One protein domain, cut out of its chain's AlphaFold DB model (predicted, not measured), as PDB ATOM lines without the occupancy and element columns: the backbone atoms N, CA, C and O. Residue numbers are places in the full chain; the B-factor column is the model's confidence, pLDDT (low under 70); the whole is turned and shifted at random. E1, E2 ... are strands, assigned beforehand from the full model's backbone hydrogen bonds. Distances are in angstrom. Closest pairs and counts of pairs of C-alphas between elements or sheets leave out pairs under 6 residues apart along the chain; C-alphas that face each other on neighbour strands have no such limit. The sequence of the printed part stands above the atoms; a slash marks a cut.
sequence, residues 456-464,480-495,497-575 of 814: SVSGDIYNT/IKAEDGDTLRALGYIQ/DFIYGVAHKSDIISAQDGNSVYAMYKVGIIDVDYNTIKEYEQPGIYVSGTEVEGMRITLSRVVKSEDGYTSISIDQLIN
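AT A GLANCE: This is residues 456 to 464, 480 to 495 and 497 to 575 of the 814 residues of an uncharacterized protein of Lachnospira eligens (strain ATCC 27750 / DSM 3376 / VPI C15-48 / C15-B4) (UniProt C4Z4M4). Two strongly twisted sheets lie face to face as a sandwich, one made of E1, E2, E5 and E6 and the other of E7, E8, E9 and E10, and they come closest where E7 covers E1, E2 and E5. A small separate hairpin of E3 and E4 packs at one end of this body, next to E7 and E9, and residues 456 to 464, with no named strand, lie beside the edge strand E1. The printed part has 104 residues, with ten named strands, E1 to E10 in order along the chain, and no named helix; the class is all strand. The first sheet has the order E1, E2, E5, E6 and is antiparallel throughout, while the second is branched, E8 being the antiparallel neighbour of E7, E9 and E10. The whole is compact, with a radius of gyration of the C-alphas of 13.6 A, and spans 41 by 31 by 23 A.

IN THESE COORDINATES: In the first sheet, E1 is residues 486 to 494, 24.1 A from first to last C-alpha, and begins with C-alpha 486 at (198.263, 183.009, 169.195). E2 is residues 497 to 504, 23.6 A long. E5 is residues 522 to 526, 13.3 A, and E6 is residues 532 to 537, 13.8 A. In the second sheet, E7 is residues 542 to 549, 20.5 A, and bends by 56 degrees at residue 545. E8, residues 552 to 561, is the longest strand by residues and measures 28.9 A; its C-alpha 561 is at (211.979, 170.712, 177.218). E9 is residues 564 to 567, 10.4 A, and E10 is residues 571 to 574, 10.1 A, ending with C-alpha 574 at (185.002, 169.877, 188.193). E3, residues 508 to 510, and E4, residues 516 to 518, are 6.5 A each.

HOW THE PARTS SIT: In the first sheet E1 and E6 are edge strands. E1 and E2 are antiparallel at 156 degrees, with N 489 and O 501 3.0 A apart, within hydrogen-bond range. E2 and E5 are antiparallel at 155 degrees, with N 500 and O 524 at 2.9 A. E5 and E6 form a hairpin, with N 523 and O 536 at 2.9 A. The second sheet is face to face with the first, a sandwich of two sheets: the facing parts are 9.9 A centre to centre, and the strands of the one stand at 7 degrees to those of the other. The closest C-alphas of E1 and E7 are those of Leu 491 and Thr 546, 6.3 A apart. E2 and E7 are near each other, while E6 and E8 are apart. E7, E8 and E9 form a meander, each strand the antiparallel neighbour of the one before, with N 544 and O 556 at 2.8 A and N 559 and O 566 at 2.9 A. E7 lies on one side of E8, and E9 and E10 on the other side; the pairing is staggered, E10 beside residues 552 to 555 of E8 and E9 beside residues 557 to 561. Between E8 and E10, which are antiparallel at 156 degrees, N 553 and O 573 are within hydrogen-bond range at 2.8 A. The hairpin of E3 and E4 has N 517 and O 509 at 3.0 A. The closest C-alphas of E4 and E7 are those of Tyr 518 and Ser 544, 5.6 A apart, and those of E3 and E9 are Ile 509 and Gly 564, at 6.8 A.

THE WHOLE: The two C-alphas farthest apart are those of Asp 513 and Asp 529, 42.6 A. Residues 465 to 479 are not printed, with C-alphas 464 and 480 10.1 A apart across that cut; residue 496 is not printed either, with C-alphas 495 and 497 5.8 A apart, and the link E1 to E2 runs across this cut. The links printed whole are tight, and at the link E6 to E7 the chain changes from one sheet of the sandwich to the other. The mean pLDDT of the printed part is 91.0, and residues 562 to 563 are under 70.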
ATOM      1  N   SER A 456     186.294 175.981 164.276       95.25
ATOM      2  CA  SER A 456     187.364 176.731 163.633       95.25
ATOM      3  C   SER A 456     186.893 177.284 162.291       95.25
ATOM      4  O   SER A 456     186.540 176.524 161.395       95.25
ATOM      5  N   VAL A 457     186.960 178.604 162.114       93.75
ATOM      6  CA  VAL A 457     186.602 179.246 160.835       93.75
ATOM      7  C   VAL A 457     187.603 178.906 159.722       93.75
ATOM      8  O   VAL A 457     187.252 178.947 158.549       93.75
ATOM      9  N   SER A 458     188.853 178.568 160.061       89.50
ATOM     10  CA  SER A 458     189.835 178.108 159.070       89.50
ATOM     11  C   SER A 458     189.686 176.622 158.724       89.50
ATOM     12  O   SER A 458     190.266 176.181 157.732       89.50
ATOM     13  N   GLY A 459     188.963 175.849 159.543       84.81
ATOM     14  CA  GLY A 459     188.926 174.386 159.476       84.81
ATOM     15  C   GLY A 459     190.296 173.728 159.696       84.81
ATOM     16  O   GLY A 459     190.515 172.594 159.267       84.81
ATOM     17  N   ASP A 460     191.239 174.439 160.328       83.88
ATOM     18  CA  ASP A 460     192.599 173.966 160.606       83.88
ATOM     19  C   ASP A 460     192.830 173.842 162.117       83.88
ATOM     20  O   ASP A 460     192.888 174.830 162.851       83.88
ATOM     21  N   ILE A 461     193.024 172.604 162.573       79.56
ATOM     22  CA  ILE A 461     193.301 172.241 163.969       79.56
ATOM     23  C   ILE A 461     194.567 172.903 164.546       79.56
ATOM     24  O   ILE A 461     194.625 173.112 165.757       79.56
ATOM     25  N   TYR A 462     195.573 173.228 163.728       82.56
ATOM     26  CA  TYR A 462     196.852 173.812 164.161       82.56
ATOM     27  C   TYR A 462     196.966 175.318 163.894       82.56
ATOM     28  O   TYR A 462     197.912 175.950 164.367       82.56
ATOM     29  N   ASN A 463     196.027 175.903 163.149       87.00
ATOM     30  CA  ASN A 463     196.069 177.312 162.769       87.00
ATOM     31  C   ASN A 463     194.658 177.909 162.688       87.00
ATOM     32  O   ASN A 463     194.100 178.122 161.608       87.00
ATOM     33  N   THR A 464     194.085 178.201 163.853       93.00
ATOM     34  CA  THR A 464     192.766 178.822 163.994       93.00
ATOM     35  C   THR A 464     192.904 180.210 164.611       93.00
ATOM     36  O   THR A 464     193.120 180.353 165.812       93.00
ATOM     37  N   ILE A 480     185.235 184.149 168.931       97.38
ATOM     38  CA  ILE A 480     186.439 184.233 169.756       97.38
ATOM     39  C   ILE A 480     187.620 184.426 168.809       97.38
ATOM     40  O   ILE A 480     187.797 183.634 167.884       97.38
ATOM     41  N   LYS A 481     188.430 185.466 169.030       97.31
ATOM     42  CA  LYS A 481     189.584 185.800 168.182       97.31
ATOM     43  C   LYS A 481     190.886 185.603 168.938       97.31
ATOM     44  O   LYS A 481     190.984 186.010 170.094       97.31
ATOM     45  N   ALA A 482     191.859 184.988 168.274       96.44
ATOM     46  CA  ALA A 482     193.212 184.867 168.792       96.44
ATOM     47  C   ALA A 482     193.862 186.254 168.918       96.44
ATOM     48  O   ALA A 482     193.607 187.143 168.102       96.44
ATOM     49  N   GLU A 483     194.719 186.428 169.922       96.25
ATOM     50  CA  GLU A 483     195.629 187.573 169.964       96.25
ATOM     51  C   GLU A 483     196.763 187.405 168.935       96.25
ATOM     52  O   GLU A 483     197.011 186.315 168.411       96.25
ATOM     53  N   ASP A 484     197.471 188.494 168.631       94.38
ATOM     54  CA  ASP A 484     198.604 188.459 167.705       94.38
ATOM     55  C   ASP A 484     199.682 187.477 168.198       94.38
ATOM     56  O   ASP A 484     200.314 187.685 169.233       94.38
ATOM     57  N   GLY A 485     199.943 186.434 167.407       93.75
ATOM     58  CA  GLY A 485     200.916 185.387 167.738       93.75
ATOM     59  C   GLY A 485     200.308 184.134 168.370       93.75
ATOM     60  O   GLY A 485     201.031 183.148 168.521       93.75
ATOM     61  N   ASP A 486     199.002 184.139 168.637       96.88
ATOM     62  CA  ASP A 486     198.263 183.009 169.195       96.88
ATOM     63  C   ASP A 486     197.415 182.285 168.151       96.88
ATOM     64  O   ASP A 486     197.207 182.750 167.031       96.88
ATOM     65  N   THR A 487     196.932 181.108 168.532       96.12
ATOM     66  CA  THR A 487     195.964 180.298 167.793       96.12
ATOM     67  C   THR A 487     195.054 179.564 168.771       96.12
ATOM     68  O   THR A 487     195.452 179.203 169.886       96.12
ATOM     69  N   LEU A 488     193.816 179.342 168.349       96.56
ATOM     70  CA  LEU A 488     192.743 178.775 169.152       96.56
ATOM     71  C   LEU A 488     192.506 177.298 168.834       96.56
ATOM     72  O   LEU A 488     192.885 176.801 167.779       96.56
ATOM     73  N   ARG A 489     191.828 176.595 169.739       94.69
ATOM     74  CA  ARG A 489     191.320 175.244 169.486       94.69
ATOM     75  C   ARG A 489     189.981 175.035 170.181       94.69
ATOM     76  O   ARG A 489     189.859 175.380 171.355       94.69
ATOM     77  N   ALA A 490     188.992 174.484 169.480       94.81
ATOM     78  CA  ALA A 490     187.757 174.018 170.109       94.81
ATOM     79  C   ALA A 490     188.060 172.739 170.904       94.81
ATOM     80  O   ALA A 490     188.711 171.835 170.383       94.81
ATOM     81  N   LEU A 491     187.662 172.692 172.178       94.31
ATOM     82  CA  LEU A 491     188.058 171.617 173.098       94.31
ATOM     83  C   LEU A 491     186.896 170.760 173.596       94.31
ATOM     84  O   LEU A 491     187.135 169.655 174.077       94.31
ATOM     85  N   GLY A 492     185.664 171.254 173.493       94.38
ATOM     86  CA  GLY A 492     184.474 170.525 173.912       94.38
ATOM     87  C   GLY A 492     183.403 171.444 174.479       94.38
ATOM     88  O   GLY A 492     183.566 172.665 174.520       94.38
ATOM     89  N   TYR A 493     182.338 170.823 174.962       94.88
ATOM     90  CA  TYR A 493     181.323 171.446 175.794       94.88
ATOM     91  C   TYR A 493     181.218 170.689 177.111       94.88
ATOM     92  O   TYR A 493     181.573 169.517 177.186       94.88
ATOM     93  N   ILE A 494     180.748 171.377 178.142       91.88
ATOM     94  CA  ILE A 494     180.189 170.763 179.342       91.88
ATOM     95  C   ILE A 494     178.770 171.305 179.472       91.88
ATOM     96  O   ILE A 494     178.591 172.503 179.694       91.88
ATOM     97  N   GLN A 495     177.758 170.462 179.270       88.50
ATOM     98  CA  GLN A 495     176.386 170.917 179.040       88.50
ATOM     99  C   GLN A 495     176.331 171.900 177.859       88.50
ATOM    100  O   GLN A 495     176.573 171.526 176.711       88.50
ATOM    101  N   ASP A 497     178.106 175.003 178.189       94.56
ATOM    102  CA  ASP A 497     179.283 175.855 178.371       94.56
ATOM    103  C   ASP A 497     180.403 175.419 177.415       94.56
ATOM    104  O   ASP A 497     180.867 174.274 177.452       94.56
ATOM    105  N   PHE A 498     180.872 176.338 176.570       96.88
ATOM    106  CA  PHE A 498     181.887 176.046 175.559       96.88
ATOM    107  C   PHE A 498     183.308 176.153 176.123       96.88
ATOM    108  O   PHE A 498     183.666 177.143 176.767       96.88
ATOM    109  N   ILE A 499     184.144 175.159 175.816       97.38
ATOM    110  CA  ILE A 499     185.543 175.062 176.238       97.38
ATOM    111  C   ILE A 499     186.454 175.275 175.022       97.38
ATOM    112  O   ILE A 499     186.352 174.573 174.013       97.38
ATOM    113  N   TYR A 500     187.409 176.197 175.137       97.25
ATOM    114  CA  TYR A 500     188.405 176.466 174.097       97.25
ATOM    115  C   TYR A 500     189.813 176.618 174.667       97.25
ATOM    116  O   TYR A 500     190.014 176.968 175.828       97.25
ATOM    117  N   GLY A 501     190.812 176.346 173.837       96.62
ATOM    118  CA  GLY A 501     192.222 176.480 174.169       96.62
ATOM    119  C   GLY A 501     192.889 177.613 173.411       96.62
ATOM    120  O   GLY A 501     192.468 177.959 172.308       96.62
ATOM    121  N   VAL A 502     193.956 178.156 173.991       97.44
ATOM    122  CA  VAL A 502     194.818 179.169 173.374       97.44
ATOM    123  C   VAL A 502     196.268 178.704 173.471       97.44
ATOM    124  O   VAL A 502     196.744 178.335 174.549       97.44
ATOM    125  N   ALA A 503     196.969 178.704 172.341       96.06
ATOM    126  CA  ALA A 503     198.394 178.404 172.251       96.06
ATOM    127  C   ALA A 503     199.126 179.525 171.521       96.06
ATOM    128  O   ALA A 503     198.595 180.092 170.569       96.06
ATOM    129  N   HIS A 504     200.378 179.773 171.898       95.31
ATOM    130  CA  HIS A 504     201.274 180.552 171.057       95.31
ATOM    131  C   HIS A 504     201.605 179.741 169.800       95.31
ATOM    132  O   HIS A 504     201.948 178.560 169.895       95.31
ATOM    133  N   LYS A 505     201.608 180.369 168.618       91.94
ATOM    134  CA  LYS A 505     201.999 179.697 167.362       91.94
ATOM    135  C   LYS A 505     203.408 179.089 167.451       91.94
ATOM    136  O   LYS A 505     203.677 178.060 166.846       91.94
ATOM    137  N   SER A 506     204.301 179.683 168.251       90.25
ATOM    138  CA  SER A 506     205.662 179.180 168.502       90.25
ATOM    139  C   SER A 506     205.754 177.954 169.421       90.25
ATOM    140  O   SER A 506     206.838 177.385 169.560       90.25
ATOM    141  N   ASP A 507     204.662 177.587 170.090       89.94
ATOM    142  CA  ASP A 507     204.580 176.435 170.995       89.94
ATOM    143  C   ASP A 507     203.919 175.215 170.336       89.94
ATOM    144  O   ASP A 507     203.887 174.131 170.918       89.94
ATOM    145  N   ILE A 508     203.463 175.353 169.089       87.62
ATOM    146  CA  ILE A 508     203.054 174.223 168.258       87.62
ATOM    147  C   ILE A 508     204.301 173.656 167.590       87.62
ATOM    148  O   ILE A 508     204.881 174.261 166.687       87.62
ATOM    149  N   ILE A 509     204.737 172.491 168.063       81.62
ATOM    150  CA  ILE A 509     205.927 171.819 167.542       81.62
ATOM    151  C   ILE A 509     205.480 170.630 166.698       81.62
ATOM    152  O   ILE A 509     204.940 169.659 167.229       81.62
ATOM    153  N   SER A 510     205.749 170.711 165.394       78.50
ATOM    154  CA  SER A 510     205.596 169.616 164.431       78.50
ATOM    155  C   SER A 510     206.959 168.966 164.186       78.50
ATOM    156  O   SER A 510     207.895 169.613 163.712       78.50
ATOM    157  N   ALA A 511     207.098 167.694 164.543       78.62
ATOM    158  CA  ALA A 511     208.313 166.920 164.337       78.62
ATOM    159  C   ALA A 511     208.440 166.468 162.873       78.62
ATOM    160  O   ALA A 511     207.452 166.173 162.205       78.62
ATOM    161  N   GLN A 512     209.675 166.337 162.372       80.75
ATOM    162  CA  GLN A 512     209.939 165.844 161.007       80.75
ATOM    163  C   GLN A 512     209.504 164.383 160.792       80.75
ATOM    164  O   GLN A 512     209.420 163.926 159.653       80.75
ATOM    165  N   ASP A 513     209.214 163.645 161.868       72.19
ATOM    166  CA  ASP A 513     208.598 162.316 161.804       72.19
ATOM    167  C   ASP A 513     207.076 162.356 161.573       72.19
ATOM    168  O   ASP A 513     206.476 161.302 161.384       72.19
ATOM    169  N   GLY A 514     206.455 163.541 161.534       72.88
ATOM    170  CA  GLY A 514     205.036 163.745 161.236       72.88
ATOM    171  C   GLY A 514     204.123 163.927 162.455       72.88
ATOM    172  O   GLY A 514     202.938 164.170 162.261       72.88
ATOM    173  N   ASN A 515     204.626 163.831 163.694       75.50
ATOM    174  CA  ASN A 515     203.811 164.088 164.893       75.50
ATOM    175  C   ASN A 515     203.820 165.569 165.293       75.50
ATOM    176  O   ASN A 515     204.869 166.210 165.246       75.50
ATOM    177  N   SER A 516     202.696 166.080 165.803       79.69
ATOM    178  CA  SER A 516     202.581 167.461 166.290       79.69
ATOM    179  C   SER A 516     202.013 167.528 167.707       79.69
ATOM    180  O   SER A 516     201.059 166.825 168.036       79.69
ATOM    181  N   VAL A 517     202.572 168.407 168.544       83.81
ATOM    182  CA  VAL A 517     202.042 168.718 169.882       83.81
ATOM    183  C   VAL A 517     201.465 170.128 169.876       83.81
ATOM    184  O   VAL A 517     202.189 171.094 169.641       83.81
ATOM    185  N   TYR A 518     200.167 170.241 170.166       88.00
ATOM    186  CA  TYR A 518     199.475 171.519 170.339       88.00
ATOM    187  C   TYR A 518     199.511 171.908 171.825       88.00
ATOM    188  O   TYR A 518     198.684 171.446 172.609       88.00
ATOM    189  N   ALA A 519     200.494 172.714 172.234       93.38
ATOM    190  CA  ALA A 519     200.697 173.088 173.634       93.38
ATOM    191  C   ALA A 519     199.971 174.398 173.989       93.38
ATOM    192  O   ALA A 519     200.465 175.495 173.737       93.38
ATOM    193  N   MET A 520     198.793 174.282 174.601       96.50
ATOM    194  CA  MET A 520     197.940 175.408 174.997       96.50
ATOM    195  C   MET A 520     198.384 175.959 176.347       96.50
ATOM    196  O   MET A 520     198.364 175.237 177.342       96.50
ATOM    197  N   TYR A 521     198.773 177.230 176.413       97.19
ATOM    198  CA  TYR A 521     199.129 177.857 177.689       97.19
ATOM    199  C   TYR A 521     197.881 178.226 178.507       97.19
ATOM    200  O   TYR A 521     197.962 178.325 179.732       97.19
ATOM    201  N   LYS A 522     196.722 178.375 177.842       97.12
ATOM    202  CA  LYS A 522     195.447 178.752 178.459       97.12
ATOM    203  C   LYS A 522     194.283 177.898 177.951       97.12
ATOM    204  O   LYS A 522     194.207 177.588 176.764       97.12
ATOM    205  N   VAL A 523     193.353 177.565 178.846       97.94
ATOM    206  CA  VAL A 523     192.032 176.989 178.528       97.94
ATOM    207  C   VAL A 523     190.945 177.907 179.087       97.94
ATOM    208  O   VAL A 523     190.961 178.213 180.278       97.94
ATOM    209  N   GLY A 524     190.021 178.363 178.243       97.44
ATOM    210  CA  GLY A 524     188.883 179.207 178.602       97.44
ATOM    211  C   GLY A 524     187.557 178.447 178.550       97.44
ATOM    212  O   GLY A 524     187.394 177.533 177.745       97.44
ATOM    213  N   ILE A 525     186.616 178.837 179.411       97.00
ATOM    214  CA  ILE A 525     185.236 178.330 179.445       97.00
ATOM    215  C   ILE A 525     184.280 179.526 179.398       97.00
ATOM    216  O   ILE A 525     184.423 180.437 180.225       97.00
ATOM    217  N   ILE A 526     183.330 179.525 178.460       96.38
ATOM    218  CA  ILE A 526     182.289 180.558 178.318       96.38
ATOM    219  C   ILE A 526     180.884 179.964 178.446       96.38
ATOM    220  O   ILE A 526     180.665 178.831 178.028       96.38
ATOM    221  N   ASP A 527     179.955 180.734 179.015       94.25
ATOM    222  CA  ASP A 527     178.539 180.351 179.125       94.25
ATOM    223  C   ASP A 527     177.754 180.632 177.829       94.25
ATOM    224  O   ASP A 527     178.282 181.166 176.847       94.25
ATOM    225  N   VAL A 528     176.463 180.287 177.840       90.31
ATOM    226  CA  VAL A 528     175.513 180.517 176.735       90.31
ATOM    227  C   VAL A 528     175.294 181.995 176.390       90.31
ATOM    228  O   VAL A 528     174.887 182.304 175.272       90.31
ATOM    229  N   ASP A 529     175.586 182.904 177.324       92.00
ATOM    230  CA  ASP A 529     175.547 184.359 177.133       92.00
ATOM    231  C   ASP A 529     176.927 184.917 176.711       92.00
ATOM    232  O   ASP A 529     177.119 186.134 176.613       92.00
ATOM    233  N   TYR A 530     177.890 184.027 176.446       92.56
ATOM    234  CA  TYR A 530     179.272 184.294 176.050       92.56
ATOM    235  C   TYR A 530     180.122 185.021 177.105       92.56
ATOM    236  O   TYR A 530     181.135 185.648 176.776       92.56
ATOM    237  N   ASN A 531     179.757 184.929 178.385       95.44
ATOM    238  CA  ASN A 531     180.584 185.423 179.482       95.44
ATOM    239  C   ASN A 531     181.652 184.393 179.859       95.44
ATOM    240  O   ASN A 531     181.381 183.199 179.967       95.44
ATOM    241  N   THR A 532     182.868 184.858 180.154       95.50
ATOM    242  CA  THR A 532     183.929 183.994 180.685       95.50
ATOM    243  C   THR A 532     183.574 183.493 182.083       95.50
ATOM    244  O   THR A 532     183.549 184.264 183.044       95.50
ATOM    245  N   ILE A 533     183.386 182.180 182.205       94.56
ATOM    246  CA  ILE A 533     183.166 181.487 183.477       94.56
ATOM    247  C   ILE A 533     184.506 181.237 184.170       94.56
ATOM    248  O   ILE A 533     184.648 181.433 185.381       94.56
ATOM    249  N   LYS A 534     185.499 180.768 183.405       95.06
ATOM    250  CA  LYS A 534     186.797 180.349 183.938       95.06
ATOM    251  C   LYS A 534     187.901 180.436 182.893       95.06
ATOM    252  O   LYS A 534     187.693 180.098 181.735       95.06
ATOM    253  N   GLU A 535     189.096 180.794 183.349       96.44
ATOM    254  CA  GLU A 535     190.347 180.594 182.619       96.44
ATOM    255  C   GLU A 535     191.284 179.733 183.476       96.44
ATOM    256  O   GLU A 535     191.455 179.969 184.677       96.44
ATOM    257  N   TYR A 536     191.859 178.701 182.869       96.94
ATOM    258  CA  TYR A 536     192.901 177.863 183.443       96.94
ATOM    259  C   TYR A 536     194.227 178.196 182.765       96.94
ATOM    260  O   TYR A 536     194.382 177.985 181.563       96.94
ATOM    261  N   GLU A 537     195.177 178.681 183.554       97.12
ATOM    262  CA  GLU A 537     196.533 179.013 183.124       97.12
ATOM    263  C   GLU A 537     197.506 178.719 184.274       97.12
ATOM    264  O   GLU A 537     197.265 179.094 185.427       97.12
ATOM    265  N   GLN A 538     198.604 178.020 183.976       95.25
ATOM    266  CA  GLN A 538     199.670 177.733 184.937       95.25
ATOM    267  C   GLN A 538     201.037 178.045 184.312       95.25
ATOM    268  O   GLN A 538     201.416 177.401 183.336       95.25
ATOM    269  N   PRO A 539     201.818 178.993 184.869       94.12
ATOM    270  CA  PRO A 539     203.099 179.383 184.292       94.12
ATOM    271  C   PRO A 539     204.040 178.188 184.078       94.12
ATOM    272  O   PRO A 539     204.370 177.471 185.023       94.12
ATOM    273  N   GLY A 540     204.496 177.996 182.836       92.69
ATOM    274  CA  GLY A 540     205.441 176.937 182.458       92.69
ATOM    275  C   GLY A 540     204.825 175.549 182.240       92.69
ATOM    276  O   GLY A 540     205.567 174.613 181.940       92.69
ATOM    277  N   ILE A 541     203.502 175.411 182.363       96.00
ATOM    278  CA  ILE A 541     202.753 174.177 182.119       96.00
ATOM    279  C   ILE A 541     201.742 174.439 181.002       96.00
ATOM    280  O   ILE A 541     201.059 175.455 181.008       96.00
ATOM    281  N   TYR A 542     201.630 173.502 180.064       97.00
ATOM    282  CA  TYR A 542     200.730 173.605 178.920       97.00
ATOM    283  C   TYR A 542     199.728 172.456 178.935       97.00
ATOM    284  O   TYR A 542     200.046 171.347 179.371       97.00
ATOM    285  N   VAL A 543     198.529 172.701 178.422       96.50
ATOM    286  CA  VAL A 543     197.514 171.687 178.154       96.50
ATOM    287  C   VAL A 543     197.697 171.192 176.721       96.50
ATOM    288  O   VAL A 543     197.713 171.968 175.775       96.50
ATOM    289  N   SER A 544     197.863 169.886 176.567       91.75
ATOM    290  CA  SER A 544     198.041 169.201 175.276       91.75
ATOM    291  C   SER A 544     196.747 168.581 174.743       91.75
ATOM    292  O   SER A 544     196.646 168.273 173.559       91.75
ATOM    293  N   GLY A 545     195.746 168.424 175.610       90.75
ATOM    294  CA  GLY A 545     194.440 167.886 175.261       90.75
ATOM    295  C   GLY A 545     193.473 167.933 176.436       90.75
ATOM    296  O   GLY A 545     193.882 168.122 177.588       90.75
ATOM    297  N   THR A 546     192.198 167.750 176.122       92.25
ATOM    298  CA  THR A 546     191.083 167.756 177.066       92.25
ATOM    299  C   THR A 546     190.184 166.557 176.822       92.25
ATOM    300  O   THR A 546     190.025 166.122 175.686       92.25
ATOM    301  N   GLU A 547     189.594 166.044 177.891       93.06
ATOM    302  CA  GLU A 547     188.561 165.011 177.849       93.06
ATOM    303  C   GLU A 547     187.429 165.451 178.775       93.06
ATOM    304  O   GLU A 547     187.687 165.802 179.930       93.06
ATOM    305  N   VAL A 548     186.200 165.491 178.260       91.00
ATOM    306  CA  VAL A 548     185.009 165.827 179.045       91.00
ATOM    307  C   VAL A 548     184.232 164.547 179.309       91.00
ATOM    308  O   VAL A 548     183.862 163.843 178.374       91.00
ATOM    309  N   GLU A 549     183.993 164.250 180.581       87.38
ATOM    310  CA  GLU A 549     183.191 163.108 181.015       87.38
ATOM    311  C   GLU A 549     182.182 163.592 182.061       87.38
ATOM    312  O   GLU A 549     182.549 163.989 183.175       87.38
ATOM    313  N   GLY A 550     180.903 163.612 181.678       84.69
ATOM    314  CA  GLY A 550     179.834 164.194 182.485       84.69
ATOM    315  C   GLY A 550     180.162 165.632 182.890       84.69
ATOM    316  O   GLY A 550     180.369 166.502 182.052       84.69
ATOM    317  N   MET A 551     180.251 165.880 184.196       88.25
ATOM    318  CA  MET A 551     180.500 167.213 184.756       88.25
ATOM    319  C   MET A 551     181.988 167.517 185.033       88.25
ATOM    320  O   MET A 551     182.314 168.432 185.805       88.25
ATOM    321  N   ARG A 552     182.912 166.749 184.439       91.88
ATOM    322  CA  ARG A 552     184.357 166.842 184.679       91.88
ATOM    323  C   ARG A 552     185.141 167.037 183.386       91.88
ATOM    324  O   ARG A 552     184.930 166.337 182.408       91.88
ATOM    325  N   ILE A 553     186.125 167.934 183.438       94.75
ATOM    326  CA  ILE A 553     187.094 168.176 182.367       94.75
ATOM    327  C   ILE A 553     188.467 167.695 182.847       94.75
ATOM    328  O   ILE A 553     189.044 168.272 183.772       94.75
ATOM    329  N   THR A 554     189.012 166.660 182.217       96.31
ATOM    330  CA  THR A 554     190.386 166.194 182.429       96.31
ATOM    331  C   THR A 554     191.336 166.917 181.477       96.31
ATOM    332  O   THR A 554     191.119 166.949 180.270       96.31
ATOM    333  N   LEU A 555     192.409 167.497 182.017       96.50
ATOM    334  CA  LEU A 555     193.427 168.238 181.271       96.50
ATOM    335  C   LEU A 555     194.718 167.417 181.189       96.50
ATOM    336  O   LEU A 555     195.390 167.191 182.203       96.50
ATOM    337  N   SER A 556     195.105 167.016 179.978       94.69
ATOM    338  CA  SER A 556     196.407 166.391 179.717       94.69
ATOM    339  C   SER A 556     197.493 167.456 179.670       94.69
ATOM    340  O   SER A 556     197.430 168.364 178.842       94.69
ATOM    341  N   ARG A 557     198.510 167.363 180.535       95.06
ATOM    342  CA  ARG A 557     199.501 168.434 180.724       95.06
ATOM    343  C   ARG A 557     200.906 168.047 180.287       95.06
ATOM    344  O   ARG A 557     201.346 166.918 180.502       95.06
ATOM    345  N   VAL A 558     201.630 169.023 179.749       92.88
ATOM    346  CA  VAL A 558     203.024 168.898 179.314       92.88
ATOM    347  C   VAL A 558     203.871 170.082 179.783       92.88
ATOM    348  O   VAL A 558     203.362 171.175 180.032       92.88
ATOM    349  N   VAL A 559     205.184 169.877 179.876       92.81
ATOM    350  CA  VAL A 559     206.181 170.936 180.101       92.81
ATOM    351  C   VAL A 559     207.151 171.007 178.932       92.81
ATOM    352  O   VAL A 559     207.511 169.979 178.354       92.81
ATOM    353  N   LYS A 560     207.576 172.223 178.582       88.12
ATOM    354  CA  LYS A 560     208.550 172.448 177.509       88.12
ATOM    355  C   LYS A 560     209.937 171.962 177.946       88.12
ATOM    356  O   LYS A 560     210.376 172.238 179.062       88.12
ATOM    357  N   SER A 561     210.619 171.245 177.064       81.00
ATOM    358  CA  SER A 561     211.979 170.712 177.218       81.00
ATOM    359  C   SER A 561     212.844 171.126 176.017       81.00
ATOM    360  O   SER A 561     212.331 171.741 175.084       81.00
ATOM    361  N   GLU A 562     214.150 170.824 176.028       69.69
ATOM    362  CA  GLU A 562     215.053 171.176 174.911       69.69
ATOM    363  C   GLU A 562     214.609 170.561 173.570       69.69
ATOM    364  O   GLU A 562     214.771 171.197 172.531       69.69
ATOM    365  N   ASP A 563     213.982 169.380 173.605       64.94
ATOM    366  CA  ASP A 563     213.611 168.589 172.424       64.94
ATOM    367  C   ASP A 563     212.094 168.585 172.130       64.94
ATOM    368  O   ASP A 563     211.621 167.785 171.320       64.94
ATOM    369  N   GLY A 564     211.305 169.442 172.792       77.25
ATOM    370  CA  GLY A 564     209.849 169.520 172.609       77.25
ATOM    371  C   GLY A 564     209.079 169.539 173.926       77.25
ATOM    372  O   GLY A 564     209.313 170.407 174.766       77.25
ATOM    373  N   TYR A 565     208.169 168.585 174.132       83.19
ATOM    374  CA  TYR A 565     207.277 168.536 175.295       83.19
ATOM    375  C   TYR A 565     207.301 167.178 176.000       83.19
ATOM    376  O   TYR A 565     207.295 166.136 175.348       83.19
ATOM    377  N   THR A 566     207.271 167.201 177.334       82.81
ATOM    378  CA  THR A 566     207.201 165.997 178.176       82.81
ATOM    379  C   THR A 566     205.922 166.007 178.999       82.81
ATOM    380  O   THR A 566     205.640 166.994 179.681       82.81
ATOM    381  N   SER A 567     205.168 164.905 178.971       84.69
ATOM    382  CA  SER A 567     203.947 164.744 179.767       84.69
ATOM    383  C   SER A 567     204.227 164.786 181.267       84.69
ATOM    384  O   SER A 567     205.193 164.201 181.758       84.69
ATOM    385  N   ILE A 568     203.344 165.454 182.000       90.50
ATOM    386  CA  ILE A 568     203.315 165.485 183.464       90.50
ATOM    387  C   ILE A 568     201.957 164.970 183.958       90.50
ATOM    388  O   ILE A 568     201.126 164.530 183.166       90.50
ATOM    389  N   SER A 569     201.719 164.985 185.272       92.38
ATOM    390  CA  SER A 569     200.426 164.563 185.820       92.38
ATOM    391  C   SER A 569     199.274 165.368 185.214       92.38
ATOM    392  O   SER A 569     199.389 166.580 185.040       92.38
ATOM    393  N   ILE A 570     198.145 164.714 184.947       95.31
ATOM    394  CA  ILE A 570     196.906 165.383 184.527       95.31
ATOM    395  C   ILE A 570     196.396 166.357 185.603       95.31
ATOM    396  O   ILE A 570     196.805 166.275 186.765       95.31
ATOM    397  N   ASP A 571     195.514 167.276 185.217       96.69
ATOM    398  CA  ASP A 571     194.694 168.082 186.136       96.69
ATOM    399  C   ASP A 571     193.210 167.864 185.839       96.69
ATOM    400  O   ASP A 571     192.870 167.334 184.782       96.69
ATOM    401  N   GLN A 572     192.328 168.274 186.748       95.12
ATOM    402  CA  GLN A 572     190.885 168.146 186.547       95.12
ATOM    403  C   GLN A 572     190.145 169.417 186.964       95.12
ATOM    404  O   GLN A 572     190.374 169.967 188.044       95.12
ATOM    405  N   LEU A 573     189.227 169.871 186.113       93.56
ATOM    406  CA  LEU A 573     188.239 170.892 186.440       93.56
ATOM    407  C   LEU A 573     186.901 170.194 186.661       93.56
ATOM    408  O   LEU A 573     186.459 169.409 185.831       93.56
ATOM    409  N   ILE A 574     186.271 170.480 187.791       90.44
ATOM    410  CA  ILE A 574     185.002 169.877 188.193       90.44
ATOM    411  C   ILE A 574     183.952 170.982 188.231       90.44
ATOM    412  O   ILE A 574     184.194 172.035 188.837       90.44
ATOM    413  N   ASN A 575     182.807 170.758 187.584       88.69
ATOM    414  CA  ASN A 575     181.672 171.669 187.676       88.69
ATOM    415  C   ASN A 575     181.114 171.661 189.112       88.69
ATOM    416  O   ASN A 575     181.040 170.618 189.763       88.69
TER     417      ASN A 575